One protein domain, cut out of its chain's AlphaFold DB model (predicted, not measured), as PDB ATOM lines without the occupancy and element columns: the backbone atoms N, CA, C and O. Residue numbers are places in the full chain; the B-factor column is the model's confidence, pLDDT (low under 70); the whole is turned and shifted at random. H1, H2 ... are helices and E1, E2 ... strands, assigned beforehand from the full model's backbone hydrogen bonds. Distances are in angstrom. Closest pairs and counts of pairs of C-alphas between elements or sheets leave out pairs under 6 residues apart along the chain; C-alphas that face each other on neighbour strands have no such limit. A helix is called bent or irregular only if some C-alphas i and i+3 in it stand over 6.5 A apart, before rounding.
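What this domain is: This is residues 3 to 63 and 72 to 86 of the 86 residues of the protein "YceI-like domain-containing protein" of Rhodococcus sp. AG1013 (UniProt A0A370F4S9). The domain is one twisted antiparallel sheet of five strands, with a single helix, H1, set off beyond the end of E2 and the beginning of E3. Residues 26 to 31, of which 29 to 31 belong to H1, stick out at that end. The printed part has 76 residues, with named elements in the order E1, E2, H1, E3, E4, E5, and the sheet runs E1, E2, E3, E4, E5. The class is mixed, helices and strands; the whole is loose, with a radius of gyration of the C-alphas of 15.6 A, and elongated, spanning 46 by 26 by 17 A.

How they stand to each other: E1, residues 3 to 8, is an edge strand and forms a hairpin with E2, residues 11 to 20, at 171 degrees; N 6 and O 14 are 2.8 A apart, within hydrogen-bond range. H1, residues 29 to 39, is not on the sheet, with 0 pairs of C-alphas within 10 A. In H1 every O i to N i+4 pair is within hydrogen-bond range. E3, residues 47 to 52, is antiparallel to E2 at 169 degrees, with N 17 and O 50 at 2.8 A. E4, residues 74 to 78, is antiparallel to E3 at 169 degrees, with N 75 and O 51 at 2.8 A. E5, residues 81 to 85, is the other edge strand and forms a hairpin with E4 at 148 degrees, with N 76 and O 83 at 2.8 A.

Where its parts are: E1 begins at C-alpha 3, (127.396, 68.510, 40.436), and is 16.8 A long. E2 is 27.5 A, H1 14.3 A, E3 16.4 A, E4 13.2 A and E5 12.5 A. H1 is neither bent nor irregular, but only just: C-alphas 36 and 39 are 6.3 A apart. E5 ends at C-alpha 85, (129.195, 53.278, 33.899).

The domain as a whole: The two C-alphas farthest apart, those of Gly 9 and Arg 30, are 47.6 A apart. Residues 64 to 71 are not printed, and C-alphas 63 and 72 are 18.6 A apart across that cut. Of the links that are printed whole, none is long. Mean pLDDT of the printed part is 89.2, and residues 9, 58 to 60 and 62 are under 70.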
ATOM      1  N   GLY A   3     128.239  69.674  40.199       85.31
ATOM      2  CA  GLY A   3     127.396  68.510  40.436       85.31
ATOM      3  C   GLY A   3     126.035  68.935  40.968       85.31
ATOM      4  O   GLY A   3     125.950  69.889  41.741       85.31
ATOM      5  N   THR A   4     124.988  68.241  40.542       86.81
ATOM      6  CA  THR A   4     123.617  68.398  41.031       86.81
ATOM      7  C   THR A   4     123.074  67.048  41.478       86.81
ATOM      8  O   THR A   4     123.479  65.996  40.978       86.81
ATOM      9  N   ALA A   5     122.171  67.084  42.452       83.00
ATOM     10  CA  ALA A   5     121.541  65.915  43.037       83.00
ATOM     11  C   ALA A   5     120.083  66.248  43.356       83.00
ATOM     12  O   ALA A   5     119.804  67.257  44.003       83.00
ATOM     13  N   ASP A   6     119.180  65.379  42.920       81.81
ATOM     14  CA  ASP A   6     117.747  65.468  43.158       81.81
ATOM     15  C   ASP A   6     117.344  64.379  44.143       81.81
ATOM     16  O   ASP A   6     117.421  63.183  43.839       81.81
ATOM     17  N   VAL A   7     116.900  64.800  45.326       79.06
ATOM     18  CA  VAL A   7     116.454  63.898  46.388       79.06
ATOM     19  C   VAL A   7     114.936  63.978  46.514       79.06
ATOM     20  O   VAL A   7     114.381  65.052  46.742       79.06
ATOM     21  N   SER A   8     114.255  62.842  46.380       76.06
ATOM     22  CA  SER A   8     112.805  62.733  46.548       76.06
ATOM     23  C   SER A   8     112.436  61.459  47.305       76.06
ATOM     24  O   SER A   8     112.963  60.383  47.034       76.06
ATOM     25  N   GLY A   9     111.541  61.578  48.292       66.50
ATOM     26  CA  GLY A   9     111.090  60.436  49.099       66.50
ATOM     27  C   GLY A   9     112.241  59.665  49.752       66.50
ATOM     28  O   GLY A   9     112.259  58.440  49.686       66.50
ATOM     29  N   GLU A  10     113.223  60.401  50.289       70.25
ATOM     30  CA  GLU A  10     114.485  59.896  50.863       70.25
ATOM     31  C   GLU A  10     115.457  59.279  49.839       70.25
ATOM     32  O   GLU A  10     116.593  58.980  50.184       70.25
ATOM     33  N   LYS A  11     115.089  59.164  48.560       70.31
ATOM     34  CA  LYS A  11     115.929  58.571  47.509       70.31
ATOM     35  C   LYS A  11     116.687  59.626  46.726       70.31
ATOM     36  O   LYS A  11     116.127  60.672  46.406       70.31
ATOM     37  N   LEU A  12     117.914  59.312  46.313       78.75
ATOM     38  CA  LEU A  12     118.584  60.069  45.256       78.75
ATOM     39  C   LEU A  12     117.965  59.650  43.918       78.75
ATOM     40  O   LEU A  12     118.349  58.637  43.339       78.75
ATOM     41  N   SER A  13     116.958  60.396  43.467       82.94
ATOM     42  CA  SER A  13     116.202  60.108  42.242       82.94
ATOM     43  C   SER A  13     116.925  60.536  40.969       82.94
ATOM     44  O   SER A  13     116.639  60.000  39.902       82.94
ATOM     45  N   GLY A  14     117.861  61.476  41.078       85.56
ATOM     46  CA  GLY A  14     118.667  61.951  39.963       85.56
ATOM     47  C   GLY A  14     119.968  62.559  40.459       85.56
ATOM     48  O   GLY A  14     120.041  63.087  41.567       85.56
ATOM     49  N   ALA A  15     121.009  62.467  39.646       88.06
ATOM     50  CA  ALA A  15     122.244  63.198  39.865       88.06
ATOM     51  C   ALA A  15     122.933  63.446  38.528       88.06
ATOM     52  O   ALA A  15     122.865  62.615  37.618       88.06
ATOM     53  N   GLN A  16     123.619  64.576  38.425       92.06
ATOM     54  CA  GLN A  16     124.455  64.897  37.282       92.06
ATOM     55  C   GLN A  16     125.780  65.475  37.758       92.06
ATOM     56  O   GLN A  16     125.822  66.307  38.660       92.06
ATOM     57  N   VAL A  17     126.871  65.057  37.126       93.44
ATOM     58  CA  VAL A  17     128.204  65.618  37.343       93.44
ATOM     59  C   VAL A  17     128.733  66.124  36.012       93.44
ATOM     60  O   VAL A  17     128.776  65.377  35.040       93.44
ATOM     61  N   VAL A  18     129.159  67.385  35.980       94.56
ATOM     62  CA  VAL A  18     129.725  68.047  34.802       94.56
ATOM     63  C   VAL A  18     131.176  68.425  35.081       94.56
ATOM     64  O   VAL A  18     131.496  69.215  35.982       94.56
ATOM     65  N   VAL A  19     132.082  67.877  34.281       95.12
ATOM     66  CA  VAL A  19     133.525  68.109  34.372       95.12
ATOM     67  C   VAL A  19     133.978  68.927  33.173       95.12
ATOM     68  O   VAL A  19     133.602  68.651  32.042       95.12
ATOM     69  N   GLN A  20     134.806  69.940  33.423       95.94
ATOM     70  CA  GLN A  20     135.385  70.779  32.376       95.94
ATOM     71  C   GLN A  20     136.569  70.039  31.749       95.94
ATOM     72  O   GLN A  20     137.611  69.899  32.389       95.94
ATOM     73  N   VAL A  21     136.420  69.580  30.506       94.00
ATOM     74  CA  VAL A  21     137.468  68.859  29.767       94.00
ATOM     75  C   VAL A  21     138.684  69.760  29.573       94.00
ATOM     76  O   VAL A  21     139.819  69.334  29.777       94.00
ATOM     77  N   ALA A  22     138.452  71.044  29.288       90.56
ATOM     78  CA  ALA A  22     139.507  72.040  29.110       90.56
ATOM     79  C   ALA A  22     140.410  72.225  30.349       90.56
ATOM     80  O   ALA A  22     141.539  72.701  30.215       90.56
ATOM     81  N   ALA A  23     139.936  71.826  31.535       92.94
ATOM     82  CA  ALA A  23     140.665  71.923  32.797       92.94
ATOM     83  C   ALA A  23     141.421  70.636  33.181       92.94
ATOM     84  O   ALA A  23     142.029  70.589  34.249       92.94
ATOM     85  N   ILE A  24     141.383  69.587  32.349       91.81
ATOM     86  CA  ILE A  24     142.099  68.336  32.619       91.81
ATOM     87  C   ILE A  24     143.608  68.583  32.574       91.81
ATOM     88  O   ILE A  24     144.146  69.082  31.581       91.81
ATOM     89  N   ALA A  25     144.275  68.213  33.666       94.19
ATOM     90  CA  ALA A  25     145.702  68.396  33.860       94.19
ATOM     91  C   ALA A  25     146.322  67.180  34.557       94.19
ATOM     92  O   ALA A  25     145.718  66.571  35.443       94.19
ATOM     93  N   THR A  26     147.547  66.859  34.164       93.25
ATOM     94  CA  THR A  26     148.426  65.874  34.793       93.25
ATOM     95  C   THR A  26     149.777  66.530  35.089       93.25
ATOM     96  O   THR A  26     149.958  67.735  34.930       93.25
ATOM     97  N   ASP A  27     150.766  65.744  35.506       94.31
ATOM     98  CA  ASP A  27     152.154  66.193  35.656       94.31
ATOM     99  C   ASP A  27     152.888  66.401  34.311       94.31
ATOM    100  O   ASP A  27     154.057  66.786  34.290       94.31
ATOM    101  N   ASN A  28     152.219  66.175  33.172       97.00
ATOM    102  CA  ASN A  28     152.803  66.303  31.838       97.00
ATOM    103  C   ASN A  28     151.928  67.163  30.918       97.00
ATOM    104  O   ASN A  28     150.987  66.682  30.283       97.00
ATOM    105  N   SER A  29     152.324  68.423  30.751       95.50
ATOM    106  CA  SER A  29     151.584  69.410  29.957       95.50
ATOM    107  C   SER A  29     151.443  69.056  28.472       95.50
ATOM    108  O   SER A  29     150.450  69.432  27.848       95.50
ATOM    109  N   ARG A  30     152.396  68.312  27.887       96.38
ATOM    110  CA  ARG A  30     152.294  67.852  26.489       96.38
ATOM    111  C   ARG A  30     151.187  66.812  26.332       96.38
ATOM    112  O   ARG A  30     150.414  66.892  25.380       96.38
ATOM    113  N   ARG A  31     151.092  65.866  27.274       96.25
ATOM    114  CA  ARG A  31     150.010  64.869  27.311       96.25
ATOM    115  C   ARG A  31     148.659  65.548  27.510       96.25
ATOM    116  O   ARG A  31     147.712  65.200  26.815       96.25
ATOM    117  N   ASP A  32     148.592  66.550  28.379       96.69
ATOM    118  CA  ASP A  32     147.349  67.282  28.631       96.69
ATOM    119  C   ASP A  32     146.876  68.057  27.399       96.69
ATOM    120  O   ASP A  32     145.683  68.082  27.109       96.69
ATOM    121  N   GLY A  33     147.803  68.686  26.666       95.81
ATOM    122  CA  GLY A  33     147.495  69.384  25.418       95.81
ATOM    123  C   GLY A  33     146.994  68.433  24.331       95.81
ATOM    124  O   GLY A  33     145.972  68.705  23.704       95.81
ATOM    125  N   GLN A  34     147.655  67.281  24.158       96.44
ATOM    126  CA  GLN A  34     147.201  66.242  23.227       96.44
ATOM    127  C   GLN A  34     145.811  65.721  23.602       96.44
ATOM    128  O   GLN A  34     144.973  65.539  22.722       96.44
ATOM    129  N   PHE A  35     145.569  65.492  24.895       96.12
ATOM    130  CA  PHE A  35     144.298  64.976  25.382       96.12
ATOM    131  C   PHE A  35     143.157  65.973  25.153       96.12
ATOM    132  O   PHE A  35     142.149  65.627  24.548       96.12
ATOM    133  N   ARG A  36     143.337  67.232  25.566       96.38
ATOM    134  CA  ARG A  36     142.317  68.278  25.398       96.38
ATOM    135  C   ARG A  36     142.058  68.619  23.931       96.38
ATOM    136  O   ARG A  36     140.913  68.853  23.578       96.38
ATOM    137  N   GLY A  37     143.090  68.632  23.089       95.50
ATOM    138  CA  GLY A  37     142.954  68.949  21.667       95.50
ATOM    139  C   GLY A  37     142.470  67.764  20.835       95.50
ATOM    140  O   GLY A  37     141.323  67.710  20.418       95.50
ATOM    141  N   ASN A  38     143.359  66.808  20.577       94.00
ATOM    142  CA  ASN A  38     143.138  65.779  19.559       94.00
ATOM    143  C   ASN A  38     142.308  64.580  20.036       94.00
ATOM    144  O   ASN A  38     141.810  63.839  19.197       94.00
ATOM    145  N   VAL A  39     142.231  64.335  21.348       95.12
ATOM    146  CA  VAL A  39     141.546  63.146  21.894       95.12
ATOM    147  C   VAL A  39     140.122  63.451  22.335       95.12
ATOM    148  O   VAL A  39     139.274  62.586  22.181       95.12
ATOM    149  N   MET A  40     139.899  64.625  22.925       95.75
ATOM    150  CA  MET A  40     138.607  65.018  23.496       95.75
ATOM    151  C   MET A  40     137.974  66.240  22.820       95.75
ATOM    152  O   MET A  40     136.918  66.687  23.264       95.75
ATOM    153  N   ALA A  41     138.665  66.848  21.845       96.25
ATOM    154  CA  ALA A  41     138.219  68.034  21.113       96.25
ATOM    155  C   ALA A  41     137.544  69.087  22.014       96.25
ATOM    156  O   ALA A  41     136.423  69.514  21.754       96.25
ATOM    157  N   ALA A  42     138.224  69.508  23.087       95.25
ATOM    158  CA  ALA A  42     137.655  70.313  24.172       95.25
ATOM    159  C   ALA A  42     137.102  71.681  23.731       95.25
ATOM    160  O   ALA A  42     136.276  72.253  24.437       95.25
ATOM    161  N   ASP A  43     137.526  72.203  22.578       95.12
ATOM    162  CA  ASP A  43     136.941  73.413  21.987       95.12
ATOM    163  C   ASP A  43     135.513  73.164  21.458       95.12
ATOM    164  O   ASP A  43     134.667  74.055  21.501       95.12
ATOM    165  N   THR A  44     135.231  71.939  21.001       96.19
ATOM    166  CA  THR A  44     133.917  71.484  20.518       96.19
ATOM    167  C   THR A  44     133.094  70.844  21.637       96.19
ATOM    168  O   THR A  44     131.895  71.094  21.749       96.19
ATOM    169  N   PHE A  45     133.735  70.041  22.490       95.50
ATOM    170  CA  PHE A  45     133.123  69.328  23.611       95.50
ATOM    171  C   PHE A  45     133.768  69.769  24.935       95.50
ATOM    172  O   PHE A  45     134.570  69.043  25.529       95.50
ATOM    173  N   PRO A  46     133.434  70.971  25.439       95.25
ATOM    174  CA  PRO A  46     134.114  71.556  26.596       95.25
ATOM    175  C   PRO A  46     133.850  70.807  27.902       95.25
ATOM    176  O   PRO A  46     134.584  70.987  28.880       95.25
ATOM    177  N   THR A  47     132.822  69.958  27.937       95.81
ATOM    178  CA  THR A  47     132.391  69.251  29.139       95.81
ATOM    179  C   THR A  47     132.191  67.762  28.918       95.81
ATOM    180  O   THR A  47     131.659  67.341  27.896       95.81
ATOM    181  N   ALA A  48     132.541  66.991  29.942       95.62
ATOM    182  CA  ALA A  48     132.154  65.602  30.122       95.62
ATOM    183  C   ALA A  48     131.042  65.528  31.169       95.62
ATOM    184  O   ALA A  48     131.108  66.236  32.181       95.62
ATOM    185  N   THR A  49     130.060  64.656  30.958       95.94
ATOM    186  CA  THR A  49     128.881  64.576  31.830       95.94
ATOM    187  C   THR A  49     128.633  63.149  32.279       95.94
ATOM    188  O   THR A  49     128.511  62.252  31.451       95.94
ATOM    189  N   PHE A  50     128.501  62.941  33.584       95.50
ATOM    190  CA  PHE A  50     127.928  61.725  34.152       95.50
ATOM    191  C   PHE A  50     126.489  62.006  34.582       95.50
ATOM    192  O   PHE A  50     126.240  63.012  35.245       95.50
ATOM    193  N   THR A  51     125.551  61.131  34.222       93.94
ATOM    194  CA  THR A  51     124.142  61.232  34.629       93.94
ATOM    195  C   THR A  51     123.697  59.927  35.266       93.94
ATOM    196  O   THR A  51     123.841  58.864  34.666       93.94
ATOM    197  N   LEU A  52     123.138  60.006  36.470       92.62
ATOM    198  CA  LEU A  52     122.555  58.863  37.162       92.62
ATOM    199  C   LEU A  52     121.335  58.357  36.382       92.62
ATOM    200  O   LEU A  52     120.424  59.128  36.088       92.62
ATOM    201  N   THR A  53     121.306  57.064  36.067       91.12
ATOM    202  CA  THR A  53     120.177  56.437  35.361       91.12
ATOM    203  C   THR A  53     119.295  55.612  36.282       91.12
ATOM    204  O   THR A  53     118.126  55.391  35.971       91.12
ATOM    205  N   THR A  54     119.840  55.173  37.417       86.00
ATOM    206  CA  THR A  54     119.119  54.373  38.405       86.00
ATOM    207  C   THR A  54     119.100  55.113  39.738       86.00
ATOM    208  O   THR A  54     120.172  55.435  40.251       86.00
ATOM    209  N   PRO A  55     117.920  55.368  40.331       84.00
ATOM    210  CA  PRO A  55     117.838  55.954  41.659       84.00
ATOM    211  C   PRO A  55     118.623  55.137  42.687       84.00
ATOM    212  O   PRO A  55     118.520  53.909  42.710       84.00
ATOM    213  N   VAL A  56     119.365  55.811  43.562       82.69
ATOM    214  CA  VAL A  56     120.048  55.132  44.670       82.69
ATOM    215  C   VAL A  56     119.053  54.918  45.808       82.69
ATOM    216  O   VAL A  56     118.341  55.842  46.209       82.69
ATOM    217  N   ASP A  57     118.996  53.687  46.314       73.38
ATOM    218  CA  ASP A  57     118.072  53.301  47.380       73.38
ATOM    219  C   ASP A  57     118.500  53.899  48.738       73.38
ATOM    220  O   ASP A  57     119.620  53.624  49.186       73.38
ATOM    221  N   PRO A  58     117.634  54.662  49.437       64.56
ATOM    222  CA  PRO A  58     117.898  55.160  50.787       64.56
ATOM    223  C   PRO A  58     118.216  54.078  51.803       64.56
ATOM    224  O   PRO A  58     118.910  54.367  52.769       64.56
ATOM    225  N   ALA A  59     117.756  52.839  51.604       67.62
ATOM    226  CA  ALA A  59     118.082  51.741  52.512       67.62
ATOM    227  C   ALA A  59     119.596  51.451  52.576       67.62
ATOM    228  O   ALA A  59     120.066  50.825  53.524       67.62
ATOM    229  N   SER A  60     120.361  51.906  51.575       67.12
ATOM    230  CA  SER A  60     121.826  51.825  51.546       67.12
ATOM    231  C   SER A  60     122.531  53.017  52.206       67.12
ATOM    232  O   SER A  60     123.753  52.991  52.367       67.12
ATOM    233  N   LEU A  61     121.785  54.058  52.590       71.19
ATOM    234  CA  LEU A  61     122.322  55.269  53.199       71.19
ATOM    235  C   LEU A  61     122.304  55.158  54.735       71.19
ATOM    236  O   LEU A  61     121.297  54.742  55.313       71.19
ATOM    237  N   PRO A  62     123.390  55.548  55.422       66.25
ATOM    238  CA  PRO A  62     123.407  55.654  56.869       66.25
ATOM    239  C   PRO A  62     122.380  56.678  57.346       66.25
ATOM    240  O   PRO A  62     122.313  57.803  56.852       66.25
ATOM    241  N   THR A  63     121.602  56.301  58.353       73.94
ATOM    242  CA  THR A  63     120.624  57.188  58.999       73.94
ATOM    243  C   THR A  63     121.247  58.066  60.086       73.94
ATOM    244  O   THR A  63     120.587  58.955  60.616       73.94
ATOM    245  N   ALA A  72     126.609  53.834  42.033       85.75
ATOM    246  CA  ALA A  72     125.735  54.733  41.285       85.75
ATOM    247  C   ALA A  72     125.759  54.373  39.797       85.75
ATOM    248  O   ALA A  72     126.673  54.754  39.072       85.75
ATOM    249  N   ASP A  73     124.746  53.640  39.338       91.56
ATOM    250  CA  ASP A  73     124.621  53.293  37.924       91.56
ATOM    251  C   ASP A  73     124.162  54.507  37.108       91.56
ATOM    252  O   ASP A  73     123.121  55.123  37.377       91.56
ATOM    253  N   GLY A  74     124.938  54.841  36.083       93.75
ATOM    254  CA  GLY A  74     124.682  55.989  35.230       93.75
ATOM    255  C   GLY A  74     125.284  55.854  33.844       93.75
ATOM    256  O   GLY A  74     125.821  54.816  33.452       93.75
ATOM    257  N   THR A  75     125.213  56.938  33.087       96.94
ATOM    258  CA  THR A  75     125.882  57.063  31.799       96.94
ATOM    259  C   THR A  75     126.939  58.147  31.854       96.94
ATOM    260  O   THR A  75     126.706  59.245  32.357       96.94
ATOM    261  N   LEU A  76     128.107  57.840  31.303       96.44
ATOM    262  CA  LEU A  76     129.174  58.793  31.060       96.44
ATOM    263  C   LEU A  76     129.139  59.214  29.592       96.44
ATOM    264  O   LEU A  76     129.196  58.373  28.692       96.44
ATOM    265  N   THR A  77     129.070  60.519  29.370       96.56
ATOM    266  CA  THR A  77     129.150  61.152  28.057       96.56
ATOM    267  C   THR A  77     130.490  61.858  27.922       96.56
ATOM    268  O   THR A  77     130.802  62.761  28.705       96.56
ATOM    269  N   LEU A  78     131.274  61.427  26.936       94.88
ATOM    270  CA  LEU A  78     132.542  62.019  26.522       94.88
ATOM    271  C   LEU A  78     132.427  62.341  25.034       94.88
ATOM    272  O   LEU A  78     132.092  61.453  24.254       94.88
ATOM    273  N   GLU A  79     132.690  63.590  24.656       94.75
ATOM    274  CA  GLU A  79     132.402  64.082  23.303       94.75
ATOM    275  C   GLU A  79     130.928  63.847  22.919       94.75
ATOM    276  O   GLU A  79     130.026  64.283  23.636       94.75
ATOM    277  N   ASP A  80     130.675  63.138  21.819       93.50
ATOM    278  CA  ASP A  80     129.355  62.700  21.367       93.50
ATOM    279  C   ASP A  80     129.032  61.243  21.759       93.50
ATOM    280  O   ASP A  80     127.976  60.711  21.408       93.50
ATOM    281  N   GLN A  81     129.915  60.583  22.517       96.69
ATOM    282  CA  GLN A  81     129.789  59.178  22.891       96.69
ATOM    283  C   GLN A  81     129.237  59.026  24.307       96.69
ATOM    284  O   GLN A  81     129.837  59.476  25.281       96.69
ATOM    285  N   THR A  82     128.122  58.305  24.439       96.94
ATOM    286  CA  THR A  82     127.512  57.968  25.736       96.94
ATOM    287  C   THR A  82     127.655  56.479  26.022       96.94
ATOM    288  O   THR A  82     127.318  55.648  25.177       96.94
ATOM    289  N   ARG A  83     128.139  56.117  27.217       96.56
ATOM    290  CA  ARG A  83     128.307  54.718  27.642       96.56
ATOM    291  C   ARG A  83     127.828  54.496  29.076       96.56
ATOM    292  O   ARG A  83     127.965  55.403  29.893       96.56
ATOM    293  N   PRO A  84     127.295  53.306  29.404       94.62
ATOM    294  CA  PRO A  84     126.973  52.955  30.782       94.62
ATOM    295  C   PRO A  84     128.245  52.865  31.638       94.62
ATOM    296  O   PRO A  84     129.301  52.443  31.162       94.62
ATOM    297  N   SER A  85     128.124  53.257  32.901       91.06
ATOM    298  CA  SER A  85     129.195  53.278  33.899       91.06
ATOM    299  C   SER A  85     128.613  53.134  35.302       91.06
ATOM    300  O   SER A  85     127.448  53.474  35.515       91.06
ATOM    301  N   THR A  86     129.438  52.695  36.250       86.56
ATOM    302  CA  THR A  86     129.030  52.522  37.640       86.56
ATOM    303  C   THR A  86     130.115  52.921  38.629       86.56
ATOM    304  O   THR A  86     131.298  52.678  38.298       86.56
TER     305      THR A  86